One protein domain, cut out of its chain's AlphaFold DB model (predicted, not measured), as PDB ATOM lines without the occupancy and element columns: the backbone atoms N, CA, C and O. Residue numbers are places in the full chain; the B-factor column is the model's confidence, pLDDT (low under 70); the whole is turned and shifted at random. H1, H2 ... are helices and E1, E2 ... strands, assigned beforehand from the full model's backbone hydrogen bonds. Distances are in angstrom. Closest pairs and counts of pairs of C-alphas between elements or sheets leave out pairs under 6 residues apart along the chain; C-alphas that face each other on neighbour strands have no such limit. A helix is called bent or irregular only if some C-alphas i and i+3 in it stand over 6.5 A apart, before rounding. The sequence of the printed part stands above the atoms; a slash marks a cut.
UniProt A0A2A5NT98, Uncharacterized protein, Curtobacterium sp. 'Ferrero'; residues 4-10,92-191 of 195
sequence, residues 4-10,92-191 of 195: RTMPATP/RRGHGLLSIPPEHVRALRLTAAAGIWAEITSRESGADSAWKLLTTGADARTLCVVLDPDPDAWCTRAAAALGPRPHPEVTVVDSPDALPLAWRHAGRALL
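Overview. This is residues 4 to 10 and 92 to 191 of the 195 residues of an uncharacterized protein of Curtobacterium sp. 'Ferrero' (UniProt A0A2A5NT98). A strongly twisted five-stranded sheet runs through the middle, with H1 and H2 packed on one face and H3 crossing the other, over E4, E3 and E2. The printed part has 107 residues, with three named helices and five named strands in the order E1 E2 H1 E3 E4 H2 E5 H3. The mixed sheet has the order E1 E5 E4 E3 E2; the class is mixed, helices and strands. The whole is compact, radius of gyration of the C-alphas 13.1 A, spanning 35 by 27 by 21 A.

Arrangement. Edge strand E1, residues 4 to 6, is antiparallel to E5, residues 170 to 173, with N 4 and O 172 2.8 A apart. E5 is parallel to E4, residues 142 to 147, with N 171 and O 144 2.8 A apart. E4 forms a hairpin with E3, residues 130 to 135, antiparallel, with N 133 and O 143 2.8 A apart. E3 is antiparallel to E2, residues 105 to 109, the other edge, with N 108 and O 132 2.9 A apart. H2, residues 151 to 162, lies over E1 and E5, at a height over the sheet of 9.7 A; its closest C-alphas to E5 are Pro 151 and Val 172, 5.4 A. E4, H2 and E5 form a strand-helix-strand unit, two parallel neighbour strands with a helix between, its crossover right-handed. H1, residues 116 to 124, touches H2 at a steep tilt of 45 degrees, opposite ways; the closest C-alphas are Glu 124 and Ala 158, 6.6 A. H3, residues 181 to 190, runs across the strands, at 66 degrees to E3 on the local plane; its closest C-alphas to E2 are Leu 190 and Ala 107, 6.5 A. Every O i to N i+4 pair is within hydrogen-bond range in H1 and H2, and 4 of 6 in H3.

Along the chain. E1 begins at C-alpha 4 (355.197, 285.896, 211.653). E3 is 17.0 A long, E4 and H2 16.1 A each. H3, 14.9 A, is irregular, C-alphas 182 and 185 being 7.4 A apart, and ends at C-alpha 190 (367.573, 274.872, 222.824).

Size, cuts and confidence. Residues 11 to 91 are not printed; C-alphas 10 and 92 are 11.4 A apart across the cut. Of the links printed whole, none is long. Residues 92 to 97, 111 to 113 and 137 to 139 have pLDDT under 70.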
ATOM      1  N   ARG A   4     356.339 285.057 211.312       95.50
ATOM      2  CA  ARG A   4     355.197 285.896 211.653       95.50
ATOM      3  C   ARG A   4     355.245 286.325 213.101       95.50
ATOM      4  O   ARG A   4     355.885 285.703 213.944       95.50
ATOM      5  N   THR A   5     354.586 287.441 213.358       93.00
ATOM      6  CA  THR A   5     354.426 287.977 214.698       93.00
ATOM      7  C   THR A   5     352.946 288.187 214.922       93.00
ATOM      8  O   THR A   5     352.328 288.991 214.225       93.00
ATOM      9  N   MET A   6     352.393 287.466 215.891       91.88
ATOM     10  CA  MET A   6     351.083 287.775 216.437       91.88
ATOM     11  C   MET A   6     351.289 288.843 217.522       91.88
ATOM     12  O   MET A   6     352.027 288.587 218.482       91.88
ATOM     13  N   PRO A   7     350.735 290.057 217.359       90.88
ATOM     14  CA  PRO A   7     350.959 291.151 218.299       90.88
ATOM     15  C   PRO A   7     350.363 290.815 219.666       90.88
ATOM     16  O   PRO A   7     349.369 290.106 219.745       90.88
ATOM     17  N   ALA A   8     350.945 291.340 220.747       89.00
ATOM     18  CA  ALA A   8     350.348 291.165 222.071       89.00
ATOM     19  C   ALA A   8     348.993 291.878 222.169       89.00
ATOM     20  O   ALA A   8     348.878 293.033 221.742       89.00
ATOM     21  N   THR A   9     348.051 291.240 222.856       91.12
ATOM     22  CA  THR A   9     346.807 291.860 223.318       91.12
ATOM     23  C   THR A   9     346.973 292.187 224.807       91.12
ATOM     24  O   THR A   9     347.201 291.265 225.594       91.12
ATOM     25  N   PRO A  10     346.945 293.473 225.212       91.19
ATOM     26  CA  PRO A  10     347.162 293.862 226.603       91.19
ATOM     27  C   PRO A  10     345.996 293.428 227.494       91.19
ATOM     28  O   PRO A  10     344.870 293.272 227.022       91.19
ATOM     29  N   ARG A  92     357.767 295.964 227.749       56.44
ATOM     30  CA  ARG A  92     358.384 295.609 226.465       56.44
ATOM     31  C   ARG A  92     359.800 296.176 226.443       56.44
ATOM     32  O   ARG A  92     359.998 297.380 226.301       56.44
ATOM     33  N   ARG A  93     360.792 295.315 226.645       58.69
ATOM     34  CA  ARG A  93     362.205 295.676 226.508       58.69
ATOM     35  C   ARG A  93     362.637 295.308 225.098       58.69
ATOM     36  O   ARG A  93     362.422 294.180 224.666       58.69
ATOM     37  N   GLY A  94     363.179 296.291 224.382       54.84
ATOM     38  CA  GLY A  94     363.472 296.186 222.957       54.84
ATOM     39  C   GLY A  94     364.371 295.001 222.598       54.84
ATOM     40  O   GLY A  94     365.176 294.519 223.400       54.84
ATOM     41  N   HIS A  95     364.247 294.547 221.354       57.47
ATOM     42  CA  HIS A  95     365.133 293.536 220.793       57.47
ATOM     43  C   HIS A  95     366.521 294.152 220.597       57.47
ATOM     44  O   HIS A  95     366.724 294.993 219.724       57.47
ATOM     45  N   GLY A  96     367.489 293.762 221.428       61.97
ATOM     46  CA  GLY A  96     368.883 294.116 221.176       61.97
ATOM     47  C   GLY A  96     369.387 293.423 219.910       61.97
ATOM     48  O   GLY A  96     368.927 292.337 219.584       61.97
ATOM     49  N   LEU A  97     370.339 294.037 219.210       65.12
ATOM     50  CA  LEU A  97     370.926 293.478 217.984       65.12
ATOM     51  C   LEU A  97     372.003 292.416 218.259       65.12
ATOM     52  O   LEU A  97     372.376 291.664 217.362       65.12
ATOM     53  N   LEU A  98     372.501 292.353 219.495       79.31
ATOM     54  CA  LEU A  98     373.545 291.417 219.898       79.31
ATOM     55  C   LEU A  98     372.969 290.016 220.121       79.31
ATOM     56  O   LEU A  98     371.950 289.858 220.796       79.31
ATOM     57  N   SER A  99     373.664 289.016 219.572       83.94
ATOM     58  CA  SER A  99     373.367 287.603 219.801       83.94
ATOM     59  C   SER A  99     373.468 287.268 221.285       83.94
ATOM     60  O   SER A  99     374.429 287.649 221.952       83.94
ATOM     61  N   ILE A 100     372.480 286.538 221.789       86.44
ATOM     62  CA  ILE A 100     372.427 286.078 223.170       86.44
ATOM     63  C   ILE A 100     373.062 284.677 223.224       86.44
ATOM     64  O   ILE A 100     372.644 283.797 222.463       86.44
ATOM     65  N   PRO A 101     374.063 284.448 224.090       86.12
ATOM     66  CA  PRO A 101     374.654 283.123 224.260       86.12
ATOM     67  C   PRO A 101     373.637 282.100 224.809       86.12
ATOM     68  O   PRO A 101     372.838 282.471 225.678       86.12
ATOM     69  N   PRO A 102     373.630 280.833 224.347       88.69
ATOM     70  CA  PRO A 102     372.645 279.834 224.764       88.69
ATOM     71  C   PRO A 102     372.664 279.550 226.270       88.69
ATOM     72  O   PRO A 102     371.614 279.364 226.873       88.69
ATOM     73  N   GLU A 103     373.837 279.593 226.904       88.94
ATOM     74  CA  GLU A 103     374.024 279.380 228.343       88.94
ATOM     75  C   GLU A 103     373.275 280.409 229.211       88.94
ATOM     76  O   GLU A 103     372.898 280.125 230.355       88.94
ATOM     77  N   HIS A 104     372.987 281.585 228.644       88.62
ATOM     78  CA  HIS A 104     372.232 282.665 229.281       88.62
ATOM     79  C   HIS A 104     370.730 282.618 228.991       88.62
ATOM     80  O   HIS A 104     369.986 283.470 229.484       88.62
ATOM     81  N   VAL A 105     370.274 281.644 228.202       90.69
ATOM     82  CA  VAL A 105     368.867 281.467 227.858       90.69
ATOM     83  C   VAL A 105     368.314 280.243 228.580       90.69
ATOM     84  O   VAL A 105     368.986 279.229 228.777       90.69
ATOM     85  N   ARG A 106     367.063 280.341 229.018       90.69
ATOM     86  CA  ARG A 106     366.246 279.181 229.377       90.69
ATOM     87  C   ARG A 106     365.095 279.093 228.395       90.69
ATOM     88  O   ARG A 106     364.494 280.115 228.071       90.69
ATOM     89  N   ALA A 107     364.812 277.882 227.936       90.62
ATOM     90  CA  ALA A 107     363.622 277.567 227.169       90.62
ATOM     91  C   ALA A 107     362.649 276.840 228.094       90.62
ATOM     92  O   ALA A 107     362.973 275.797 228.656       90.62
ATOM     93  N   LEU A 108     361.473 277.422 228.286       88.75
ATOM     94  CA  LEU A 108     360.372 276.800 229.009       88.75
ATOM     95  C   LEU A 108     359.276 276.517 228.002       88.75
ATOM     96  O   LEU A 108     358.970 277.384 227.191       88.75
ATOM     97  N   ARG A 109     358.674 275.333 228.034       86.62
ATOM     98  CA  ARG A 109     357.505 275.080 227.190       86.62
ATOM     99  C   ARG A 109     356.389 276.046 227.575       86.62
ATOM    100  O   ARG A 109     356.180 276.303 228.761       86.62
ATOM    101  N   LEU A 110     355.667 276.552 226.580       80.94
ATOM    102  CA  LEU A 110     354.371 277.191 226.794       80.94
ATOM    103  C   LEU A 110     353.349 276.084 227.094       80.94
ATOM    104  O   LEU A 110     352.485 275.776 226.287       80.94
ATOM    105  N   THR A 111     353.504 275.424 228.242       64.69
ATOM    106  CA  THR A 111     352.420 274.652 228.859       64.69
ATOM    107  C   THR A 111     351.489 275.624 229.570       64.69
ATOM    108  O   THR A 111     351.789 276.817 229.623       64.69
ATOM    109  N   ALA A 112     350.388 275.136 230.148       57.84
ATOM    110  CA  ALA A 112     349.358 275.923 230.840       57.84
ATOM    111  C   ALA A 112     349.847 276.929 231.916       57.84
ATOM    112  O   ALA A 112     349.057 277.711 232.430       57.84
ATOM    113  N   ALA A 113     351.157 276.999 232.164       57.12
ATOM    114  CA  ALA A 113     351.919 278.075 232.797       57.12
ATOM    115  C   ALA A 113     351.693 279.516 232.252       57.12
ATOM    116  O   ALA A 113     352.388 280.443 232.672       57.12
ATOM    117  N   ALA A 114     350.778 279.733 231.305       73.00
ATOM    118  CA  ALA A 114     350.374 281.060 230.830       73.00
ATOM    119  C   ALA A 114     348.855 281.157 230.593       73.00
ATOM    120  O   ALA A 114     348.409 281.905 229.723       73.00
ATOM    121  N   GLY A 115     348.073 280.379 231.343       83.38
ATOM    122  CA  GLY A 115     346.617 280.409 231.301       83.38
ATOM    123  C   GLY A 115     346.009 279.927 229.982       83.38
ATOM    124  O   GLY A 115     346.571 279.068 229.297       83.38
ATOM    125  N   ILE A 116     344.865 280.508 229.617       86.94
ATOM    126  CA  ILE A 116     344.088 280.190 228.409       86.94
ATOM    127  C   ILE A 116     344.940 280.326 227.140       86.94
ATOM    128  O   ILE A 116     344.790 279.545 226.203       86.94
ATOM    129  N   TRP A 117     345.892 281.261 227.118       88.69
ATOM    130  CA  TRP A 117     346.837 281.390 226.010       88.69
ATOM    131  C   TRP A 117     347.627 280.099 225.770       88.69
ATOM    132  O   TRP A 117     347.709 279.610 224.642       88.69
ATOM    133  N   ALA A 118     348.211 279.535 226.825       84.44
ATOM    134  CA  ALA A 118     348.976 278.309 226.691       84.44
ATOM    135  C   ALA A 118     348.090 277.098 226.392       84.44
ATOM    136  O   ALA A 118     348.521 276.205 225.671       84.44
ATOM    137  N   GLU A 119     346.857 277.077 226.894       86.94
ATOM    138  CA  GLU A 119     345.872 276.054 226.535       86.94
ATOM    139  C   GLU A 119     345.549 276.086 225.035       86.94
ATOM    140  O   GLU A 119     345.587 275.051 224.373       86.94
ATOM    141  N   ILE A 120     345.304 277.274 224.474       88.31
ATOM    142  CA  ILE A 120     345.067 277.455 223.036       88.31
ATOM    143  C   ILE A 120     346.312 277.076 222.242       88.31
ATOM    144  O   ILE A 120     346.225 276.290 221.306       88.31
ATOM    145  N   THR A 121     347.481 277.564 222.646       86.88
ATOM    146  CA  THR A 121     348.746 277.231 221.980       86.88
ATOM    147  C   THR A 121     348.990 275.724 221.992       86.88
ATOM    148  O   THR A 121     349.318 275.144 220.968       86.88
ATOM    149  N   SER A 122     348.757 275.057 223.123       84.00
ATOM    150  CA  SER A 122     348.896 273.605 223.236       84.00
ATOM    151  C   SER A 122     347.899 272.824 222.376       84.00
ATOM    152  O   SER A 122     348.177 271.670 222.064       84.00
ATOM    153  N   ARG A 123     346.729 273.389 222.056       86.00
ATOM    154  CA  ARG A 123     345.737 272.758 221.170       86.00
ATOM    155  C   ARG A 123     346.070 272.974 219.700       86.00
ATOM    156  O   ARG A 123     345.884 272.069 218.896       86.00
ATOM    157  N   GLU A 124     346.525 274.177 219.367       86.56
ATOM    158  CA  GLU A 124     346.764 274.610 217.990       86.56
ATOM    159  C   GLU A 124     348.147 274.230 217.463       86.56
ATOM    160  O   GLU A 124     348.348 274.194 216.245       86.56
ATOM    161  N   SER A 125     349.102 273.988 218.361       81.38
ATOM    162  CA  SER A 125     350.476 273.613 218.041       81.38
ATOM    163  C   SER A 125     350.761 272.156 218.434       81.38
ATOM    164  O   SER A 125     350.162 271.612 219.361       81.38
ATOM    165  N   GLY A 126     351.704 271.507 217.742       75.00
ATOM    166  CA  GLY A 126     352.136 270.145 218.076       75.00
ATOM    167  C   GLY A 126     352.792 270.046 219.459       75.00
ATOM    168  O   GLY A 126     353.198 271.054 220.045       75.00
ATOM    169  N   ALA A 127     352.958 268.827 219.982       71.25
ATOM    170  CA  ALA A 127     353.780 268.627 221.174       71.25
ATOM    171  C   ALA A 127     355.177 269.230 220.931       71.25
ATOM    172  O   ALA A 127     355.786 268.988 219.897       71.25
ATOM    173  N   ASP A 128     355.663 270.037 221.873       79.12
ATOM    174  CA  ASP A 128     357.039 270.566 221.889       79.12
ATOM    175  C   ASP A 128     357.349 271.641 220.841       79.12
ATOM    176  O   ASP A 128     358.504 271.951 220.560       79.12
ATOM    177  N   SER A 129     356.315 272.290 220.323       88.25
ATOM    178  CA  SER A 129     356.426 273.361 219.328       88.25
ATOM    179  C   SER A 129     356.406 274.770 219.930       88.25
ATOM    180  O   SER A 129     356.872 275.719 219.305       88.25
ATOM    181  N   ALA A 130     355.904 274.935 221.155       91.06
ATOM    182  CA  ALA A 130     355.657 276.240 221.756       91.06
ATOM    183  C   ALA A 130     356.512 276.490 223.002       91.06
ATOM    184  O   ALA A 130     356.504 275.714 223.961       91.06
ATOM    185  N   TRP A 131     357.231 277.613 223.011       91.62
ATOM    186  CA  TRP A 131     358.260 277.902 224.002       91.62
ATOM    187  C   TRP A 131     358.288 279.368 224.418       91.62
ATOM    188  O   TRP A 131     358.024 280.284 223.647       91.62
ATOM    189  N   LYS A 132     358.679 279.603 225.662       90.62
ATOM    190  CA  LYS A 132     359.099 280.888 226.193       90.62
ATOM    191  C   LYS A 132     360.603 280.834 226.402       90.62
ATOM    192  O   LYS A 132     361.089 280.125 227.283       90.62
ATOM    193  N   LEU A 133     361.337 281.596 225.603       91.44
ATOM    194  CA  LEU A 133     362.753 281.854 225.825       91.44
ATOM    195  C   LEU A 133     362.891 283.022 226.797       91.44
ATOM    196  O   LEU A 133     362.209 284.037 226.642       91.44
ATOM    197  N   LEU A 134     363.768 282.899 227.788       89.31
ATOM    198  CA  LEU A 134     364.038 283.961 228.753       89.31
ATOM    199  C   LEU A 134     365.532 284.100 229.037       89.31
ATOM    200  O   LEU A 134     366.241 283.103 229.156       89.31
ATOM    201  N   THR A 135     365.995 285.340 229.184       88.56
ATOM    202  CA  THR A 135     367.311 285.642 229.759       88.56
ATOM    203  C   THR A 135     367.188 286.034 231.225       88.56
ATOM    204  O   THR A 135     366.170 286.574 231.659       88.56
ATOM    205  N   THR A 136     368.240 285.781 231.999       77.31
ATOM    206  CA  THR A 136     368.329 286.166 233.416       77.31
ATOM    207  C   THR A 136     369.102 287.475 233.600       77.31
ATOM    208  O   THR A 136     369.998 287.778 232.816       77.31
ATOM    209  N   GLY A 137     368.809 288.227 234.667       69.00
ATOM    210  CA  GLY A 137     369.560 289.430 235.061       69.00
ATOM    211  C   GLY A 137     368.792 290.746 234.890       69.00
ATOM    212  O   GLY A 137     367.596 290.754 234.603       69.00
ATOM    213  N   ALA A 138     369.485 291.874 235.085       60.25
ATOM    214  CA  ALA A 138     368.883 293.214 235.082       60.25
ATOM    215  C   ALA A 138     368.183 293.565 233.755       60.25
ATOM    216  O   ALA A 138     367.152 294.240 233.771       60.25
ATOM    217  N   ASP A 139     368.672 293.013 232.642       68.69
ATOM    218  CA  ASP A 139     368.126 293.161 231.290       68.69
ATOM    219  C   ASP A 139     367.363 291.918 230.814       68.69
ATOM    220  O   ASP A 139     367.364 291.618 229.621       68.69
ATOM    221  N   ALA A 140     366.713 291.185 231.727       76.38
ATOM    222  CA  ALA A 140     365.894 290.025 231.378       76.38
ATOM    223  C   ALA A 140     364.954 290.339 230.200       76.38
ATOM    224  O   ALA A 140     364.184 291.308 230.232       76.38
ATOM    225  N   ARG A 141     365.058 289.525 229.148       83.94
ATOM    226  CA  ARG A 141     364.254 289.565 227.925       83.94
ATOM    227  C   ARG A 141     363.474 288.272 227.823       83.94
ATOM    228  O   ARG A 141     363.953 287.228 228.257       83.94
ATOM    229  N   THR A 142     362.307 288.340 227.200       86.75
ATOM    230  CA  THR A 142     361.481 287.163 226.935       86.75
ATOM    231  C   THR A 142     361.049 287.135 225.481       86.75
ATOM    232  O   THR A 142     360.753 288.186 224.914       86.75
ATOM    233  N   LEU A 143     360.971 285.942 224.904       89.75
ATOM    234  CA  LEU A 143     360.397 285.698 223.588       89.75
ATOM    235  C   LEU A 143     359.447 284.504 223.681       89.75
ATOM    236  O   LEU A 143     359.887 283.411 224.028       89.75
ATOM    237  N   CYS A 144     358.166 284.706 223.375       90.88
ATOM    238  CA  CYS A 144     357.255 283.590 223.133       90.88
ATOM    239  C   CYS A 144     357.411 283.178 221.670       90.88
ATOM    240  O   CYS A 144     357.280 284.019 220.777       90.88
ATOM    241  N   VAL A 145     357.742 281.917 221.437       93.44
ATOM    242  CA  VAL A 145     357.969 281.341 220.117       93.44
ATOM    243  C   VAL A 145     357.068 280.133 219.908       93.44
ATOM    244  O   VAL A 145     356.897 279.325 220.818       93.44
ATOM    245  N   VAL A 146     356.526 280.009 218.702       94.06
ATOM    246  CA  VAL A 146     355.896 278.785 218.207       94.06
ATOM    247  C   VAL A 146     356.626 278.347 216.941       94.06
ATOM    248  O   VAL A 146     356.875 279.166 216.057       94.06
ATOM    249  N   LEU A 147     356.997 277.073 216.885       93.38
ATOM    250  CA  LEU A 147     357.513 276.397 215.703       93.38
ATOM    251  C   LEU A 147     356.335 275.757 214.970       93.38
ATOM    252  O   LEU A 147     355.699 274.857 215.509       93.38
ATOM    253  N   ASP A 148     356.020 276.241 213.774       93.12
ATOM    254  CA  ASP A 148     354.936 275.692 212.958       93.12
ATOM    255  C   ASP A 148     355.313 275.775 211.471       93.12
ATOM    256  O   ASP A 148     355.770 276.838 211.036       93.12
ATOM    257  N   PRO A 149     355.138 274.697 210.681       91.81
ATOM    258  CA  PRO A 149     355.478 274.692 209.259       91.81
ATOM    259  C   PRO A 149     354.666 275.703 208.435       91.81
ATOM    260  O   PRO A 149     355.113 276.103 207.360       91.81
ATOM    261  N   ASP A 150     353.507 276.147 208.930       93.44
ATOM    262  CA  ASP A 150     352.699 277.211 208.339       93.44
ATOM    263  C   ASP A 150     352.395 278.313 209.376       93.44
ATOM    264  O   ASP A 150     351.308 278.359 209.975       93.44
ATOM    265  N   PRO A 151     353.335 279.265 209.572       94.94
ATOM    266  CA  PRO A 151     353.158 280.346 210.533       94.94
ATOM    267  C   PRO A 151     351.911 281.207 210.292       94.94
ATOM    268  O   PRO A 151     351.363 281.758 211.246       94.94
ATOM    269  N   ASP A 152     351.465 281.348 209.040       94.75
ATOM    270  CA  ASP A 152     350.313 282.178 208.675       94.75
ATOM    271  C   ASP A 152     348.993 281.486 209.047       94.75
ATOM    272  O   ASP A 152     348.128 282.086 209.706       94.75
ATOM    273  N   ALA A 153     348.851 280.206 208.695       94.44
ATOM    274  CA  ALA A 153     347.688 279.419 209.089       94.44
ATOM    275  C   ALA A 153     347.603 279.276 210.610       94.44
ATOM    276  O   ALA A 153     346.515 279.411 211.176       94.44
ATOM    277  N   TRP A 154     348.736 279.056 211.283       94.56
ATOM    278  CA  TRP A 154     348.770 278.960 212.737       94.56
ATOM    279  C   TRP A 154     348.302 280.253 213.412       94.56
ATOM    280  O   TRP A 154     347.400 280.213 214.250       94.56
ATOM    281  N   CYS A 155     348.834 281.414 212.997       94.44
ATOM    282  CA  CYS A 155     348.401 282.712 213.532       94.44
ATOM    283  C   CYS A 155     346.890 282.915 213.372       94.44
ATOM    284  O   CYS A 155     346.235 283.422 214.279       94.44
ATOM    285  N   THR A 156     346.331 282.500 212.232       94.31
ATOM    286  CA  THR A 156     344.896 282.628 211.952       94.31
ATOM    287  C   THR A 156     344.053 281.784 212.911       94.31
ATOM    288  O   THR A 156     343.083 282.294 213.475       94.31
ATOM    289  N   ARG A 157     344.426 280.516 213.139       95.00
ATOM    290  CA  ARG A 157     343.708 279.633 214.075       95.00
ATOM    291  C   ARG A 157     343.820 280.120 215.516       95.00
ATOM    292  O   ARG A 157     342.805 280.239 216.197       95.00
ATOM    293  N   ALA A 158     345.030 280.478 215.947       93.38
ATOM    294  CA  ALA A 158     345.277 280.980 217.292       93.38
ATOM    295  C   ALA A 158     344.497 282.274 217.571       93.38
ATOM    296  O   ALA A 158     343.852 282.381 218.612       93.38
ATOM    297  N   ALA A 159     344.485 283.225 216.629       92.12
ATOM    298  CA  ALA A 159     343.718 284.463 216.760       92.12
ATOM    299  C   ALA A 159     342.204 284.204 216.838       92.12
ATOM    300  O   ALA A 159     341.516 284.810 217.660       92.12
ATOM    301  N   ALA A 160     341.683 283.280 216.025       93.62
ATOM    302  CA  ALA A 160     340.274 282.898 216.072       93.62
ATOM    303  C   ALA A 160     339.893 282.239 217.411       93.62
ATOM    304  O   ALA A 160     338.841 282.552 217.967       93.62
ATOM    305  N   ALA A 161     340.750 281.364 217.946       92.75
ATOM    306  CA  ALA A 161     340.525 280.686 219.221       92.75
ATOM    307  C   ALA A 161     340.636 281.637 220.426       92.75
ATOM    308  O   ALA A 161     339.827 281.570 221.355       92.75
ATOM    309  N   LEU A 162     341.617 282.546 220.412       91.12
ATOM    310  CA  LEU A 162     341.815 283.540 221.468       91.12
ATOM    311  C   LEU A 162     340.685 284.563 221.511       91.12
ATOM    312  O   LEU A 162     340.234 284.928 222.598       91.12
ATOM    313  N   GLY A 163     340.211 285.020 220.351       90.56
ATOM    314  CA  GLY A 163     339.277 286.137 220.288       90.56
ATOM    315  C   GLY A 163     339.873 287.387 220.962       90.56
ATOM    316  O   GLY A 163     341.020 287.730 220.681       90.56
ATOM    317  N   PRO A 164     339.134 288.082 221.848       84.69
ATOM    318  CA  PRO A 164     339.594 289.324 222.476       84.69
ATOM    319  C   PRO A 164     340.516 289.118 223.692       84.69
ATOM    320  O   PRO A 164     340.886 290.097 224.339       84.69
ATOM    321  N   ARG A 165     340.841 287.871 224.053       92.50
ATOM    322  CA  ARG A 165     341.568 287.563 225.291       92.50
ATOM    323  C   ARG A 165     342.987 288.146 225.260       92.50
ATOM    324  O   ARG A 165     343.641 288.090 224.218       92.50
ATOM    325  N   PRO A 166     343.499 288.680 226.381       91.94
ATOM    326  CA  PRO A 166     344.878 289.127 226.476       91.94
ATOM    327  C   PRO A 166     345.854 287.967 226.265       91.94
ATOM    328  O   PRO A 166     345.593 286.829 226.645       91.94
ATOM    329  N   HIS A 167     347.001 288.265 225.659       90.31
ATOM    330  CA  HIS A 167     348.090 287.313 225.431       90.31
ATOM    331  C   HIS A 167     349.389 288.062 225.098       90.31
ATOM    332  O   HIS A 167     349.350 289.198 224.611       90.31
ATOM    333  N   PRO A 168     350.570 287.458 225.337       88.25
ATOM    334  CA  PRO A 168     351.836 288.074 224.964       88.25
ATOM    335  C   PRO A 168     351.981 288.178 223.440       88.25
ATOM    336  O   PRO A 168     351.229 287.581 222.671       88.25
ATOM    337  N   GLU A 169     352.991 288.928 223.003       90.06
ATOM    338  CA  GLU A 169     353.442 288.886 221.612       90.06
ATOM    339  C   GLU A 169     354.128 287.548 221.347       90.06
ATOM    340  O   GLU A 169     354.887 287.050 222.187       90.06
ATOM    341  N   VAL A 170     353.869 286.981 220.171       90.81
ATOM    342  CA  VAL A 170     354.317 285.636 219.814       90.81
ATOM    343  C   VAL A 170     354.985 285.678 218.460       90.81
ATOM    344  O   VAL A 170     354.437 286.196 217.489       90.81
ATOM    345  N   THR A 171     356.187 285.126 218.401       94.25
ATOM    346  CA  THR A 171     356.923 284.925 217.159       94.25
ATOM    347  C   THR A 171     356.684 283.509 216.661       94.25
ATOM    348  O   THR A 171     357.102 282.552 217.301       94.25
ATOM    349  N   VAL A 172     356.035 283.374 215.516       95.25
ATOM    350  CA  VAL A 172     355.748 282.081 214.892       95.25
ATOM    351  C   VAL A 172     356.715 281.895 213.736       95.25
ATOM    352  O   VAL A 172     356.856 282.785 212.892       95.25
ATOM    353  N   VAL A 173     357.439 280.787 213.730       95.38
ATOM    354  CA  VAL A 173     358.529 280.523 212.789       95.38
ATOM    355  C   VAL A 173     358.449 279.101 212.264       95.38
ATOM    356  O   VAL A 173     358.093 278.192 213.001       95.38
ATOM    357  N   ASP A 174     358.833 278.916 211.005       93.38
ATOM    358  CA  ASP A 174     358.913 277.592 210.372       93.38
ATOM    359  C   ASP A 174     360.152 276.792 210.793       93.38
ATOM    360  O   ASP A 174     360.212 275.584 210.605       93.38
ATOM    361  N   SER A 175     361.160 277.455 211.361       92.50
ATOM    362  CA  SER A 175     362.338 276.808 211.932       92.50
ATOM    363  C   SER A 175     363.060 277.726 212.926       92.50
ATOM    364  O   SER A 175     362.896 278.955 212.874       92.50
ATOM    365  N   PRO A 176     363.936 277.186 213.798       92.19
ATOM    366  CA  PRO A 176     364.756 278.000 214.701       92.19
ATOM    367  C   PRO A 176     365.620 279.047 213.980       92.19
ATOM    368  O   PRO A 176     365.992 280.069 214.560       92.19
ATOM    369  N   ASP A 177     365.911 278.847 212.694       91.56
ATOM    370  CA  ASP A 177     366.689 279.788 211.893       91.56
ATOM    371  C   ASP A 177     365.922 281.086 211.612       91.56
ATOM    372  O   ASP A 177     366.528 282.158 211.485       91.56
ATOM    373  N   ALA A 178     364.592 281.022 211.532       93.69
ATOM    374  CA  ALA A 178     363.748 282.178 211.244       93.69
ATOM    375  C   ALA A 178     363.515 283.072 212.478       93.69
ATOM    376  O   ALA A 178     362.925 284.151 212.368       93.69
ATOM    377  N   LEU A 179     364.045 282.686 213.645       93.00
ATOM    378  CA  LEU A 179     364.030 283.505 214.854       93.00
ATOM    379  C   LEU A 179     364.704 284.876 214.651       93.00
ATOM    380  O   LEU A 179     365.602 285.034 213.809       93.00
ATOM    381  N   PRO A 180     364.326 285.893 215.458       91.31
ATOM    382  CA  PRO A 180     365.041 287.161 215.497       91.31
ATOM    383  C   PRO A 180     366.532 286.939 215.770       91.31
ATOM    384  O   PRO A 180     366.899 286.090 216.581       91.31
ATOM    385  N   LEU A 181     367.387 287.736 215.121       89.50
ATOM    386  CA  LEU A 181     368.840 287.522 215.089       89.50
ATOM    387  C   LEU A 181     369.454 287.304 216.479       89.50
ATOM    388  O   LEU A 181     370.251 286.389 216.658       89.50
ATOM    389  N   ALA A 182     369.031 288.098 217.463       89.56
ATOM    390  CA  ALA A 182     369.511 288.013 218.839       89.56
ATOM    391  C   ALA A 182     369.260 286.651 219.507       89.56
ATOM    392  O   ALA A 182     370.031 286.234 220.364       89.56
ATOM    393  N   TRP A 183     368.179 285.972 219.124       92.19
ATOM    394  CA  TRP A 183     367.734 284.714 219.718       92.19
ATOM    395  C   TRP A 183     368.109 283.496 218.886       92.19
ATOM    396  O   TRP A 183     368.112 282.397 219.423       92.19
ATOM    397  N   ARG A 184     368.438 283.665 217.599       92.25
ATOM    398  CA  ARG A 184     368.654 282.561 216.653       92.25
ATOM    399  C   ARG A 184     369.670 281.535 217.148       92.25
ATOM    400  O   ARG A 184     369.399 280.343 217.096       92.25
ATOM    401  N   HIS A 185     370.820 281.987 217.648       92.12
ATOM    402  CA  HIS A 185     371.864 281.079 218.129       92.12
ATOM    403  C   HIS A 185     371.395 280.254 219.339       92.12
ATOM    404  O   HIS A 185     371.546 279.037 219.348       92.12
ATOM    405  N   ALA A 186     370.757 280.897 220.321       91.56
ATOM    406  CA  ALA A 186     370.174 280.201 221.467       91.56
ATOM    407  C   ALA A 186     369.004 279.288 221.069       91.56
ATOM    408  O   ALA A 186     368.896 278.181 221.577       91.56
ATOM    409  N   GLY A 187     368.157 279.724 220.136       92.12
ATOM    410  CA  GLY A 187     367.027 278.949 219.639       92.12
ATOM    411  C   GLY A 187     367.461 277.655 218.959       92.12
ATOM    412  O   GLY A 187     366.939 276.608 219.305       92.12
ATOM    413  N   ARG A 188     368.475 277.702 218.083       92.75
ATOM    414  CA  ARG A 188     369.075 276.497 217.473       92.75
ATOM    415  C   ARG A 188     369.580 275.491 218.504       92.75
ATOM    416  O   ARG A 188     369.519 274.296 218.270       92.75
ATOM    417  N   ALA A 189     370.137 275.985 219.606       92.00
ATOM    418  CA  ALA A 189     370.730 275.139 220.632       92.00
ATOM    419  C   ALA A 189     369.693 274.540 221.596       92.00
ATOM    420  O   ALA A 189     369.978 273.532 222.235       92.00
ATOM    421  N   LEU A 190     368.532 275.185 221.759       90.00
ATOM    422  CA  LEU A 190     367.573 274.872 222.824       90.00
ATOM    423  C   LEU A 190     366.231 274.337 222.324       90.00
ATOM    424  O   LEU A 190     365.521 273.701 223.100       90.00
ATOM    425  N   LEU A 191     365.848 274.651 221.089       89.88
ATOM    426  CA  LEU A 191     364.574 274.241 220.513       89.88
ATOM    427  C   LEU A 191     364.759 272.991 219.650       89.88
ATOM    428  O   LEU A 191     365.821 272.836 219.044       89.88
TER     429      LEU A 191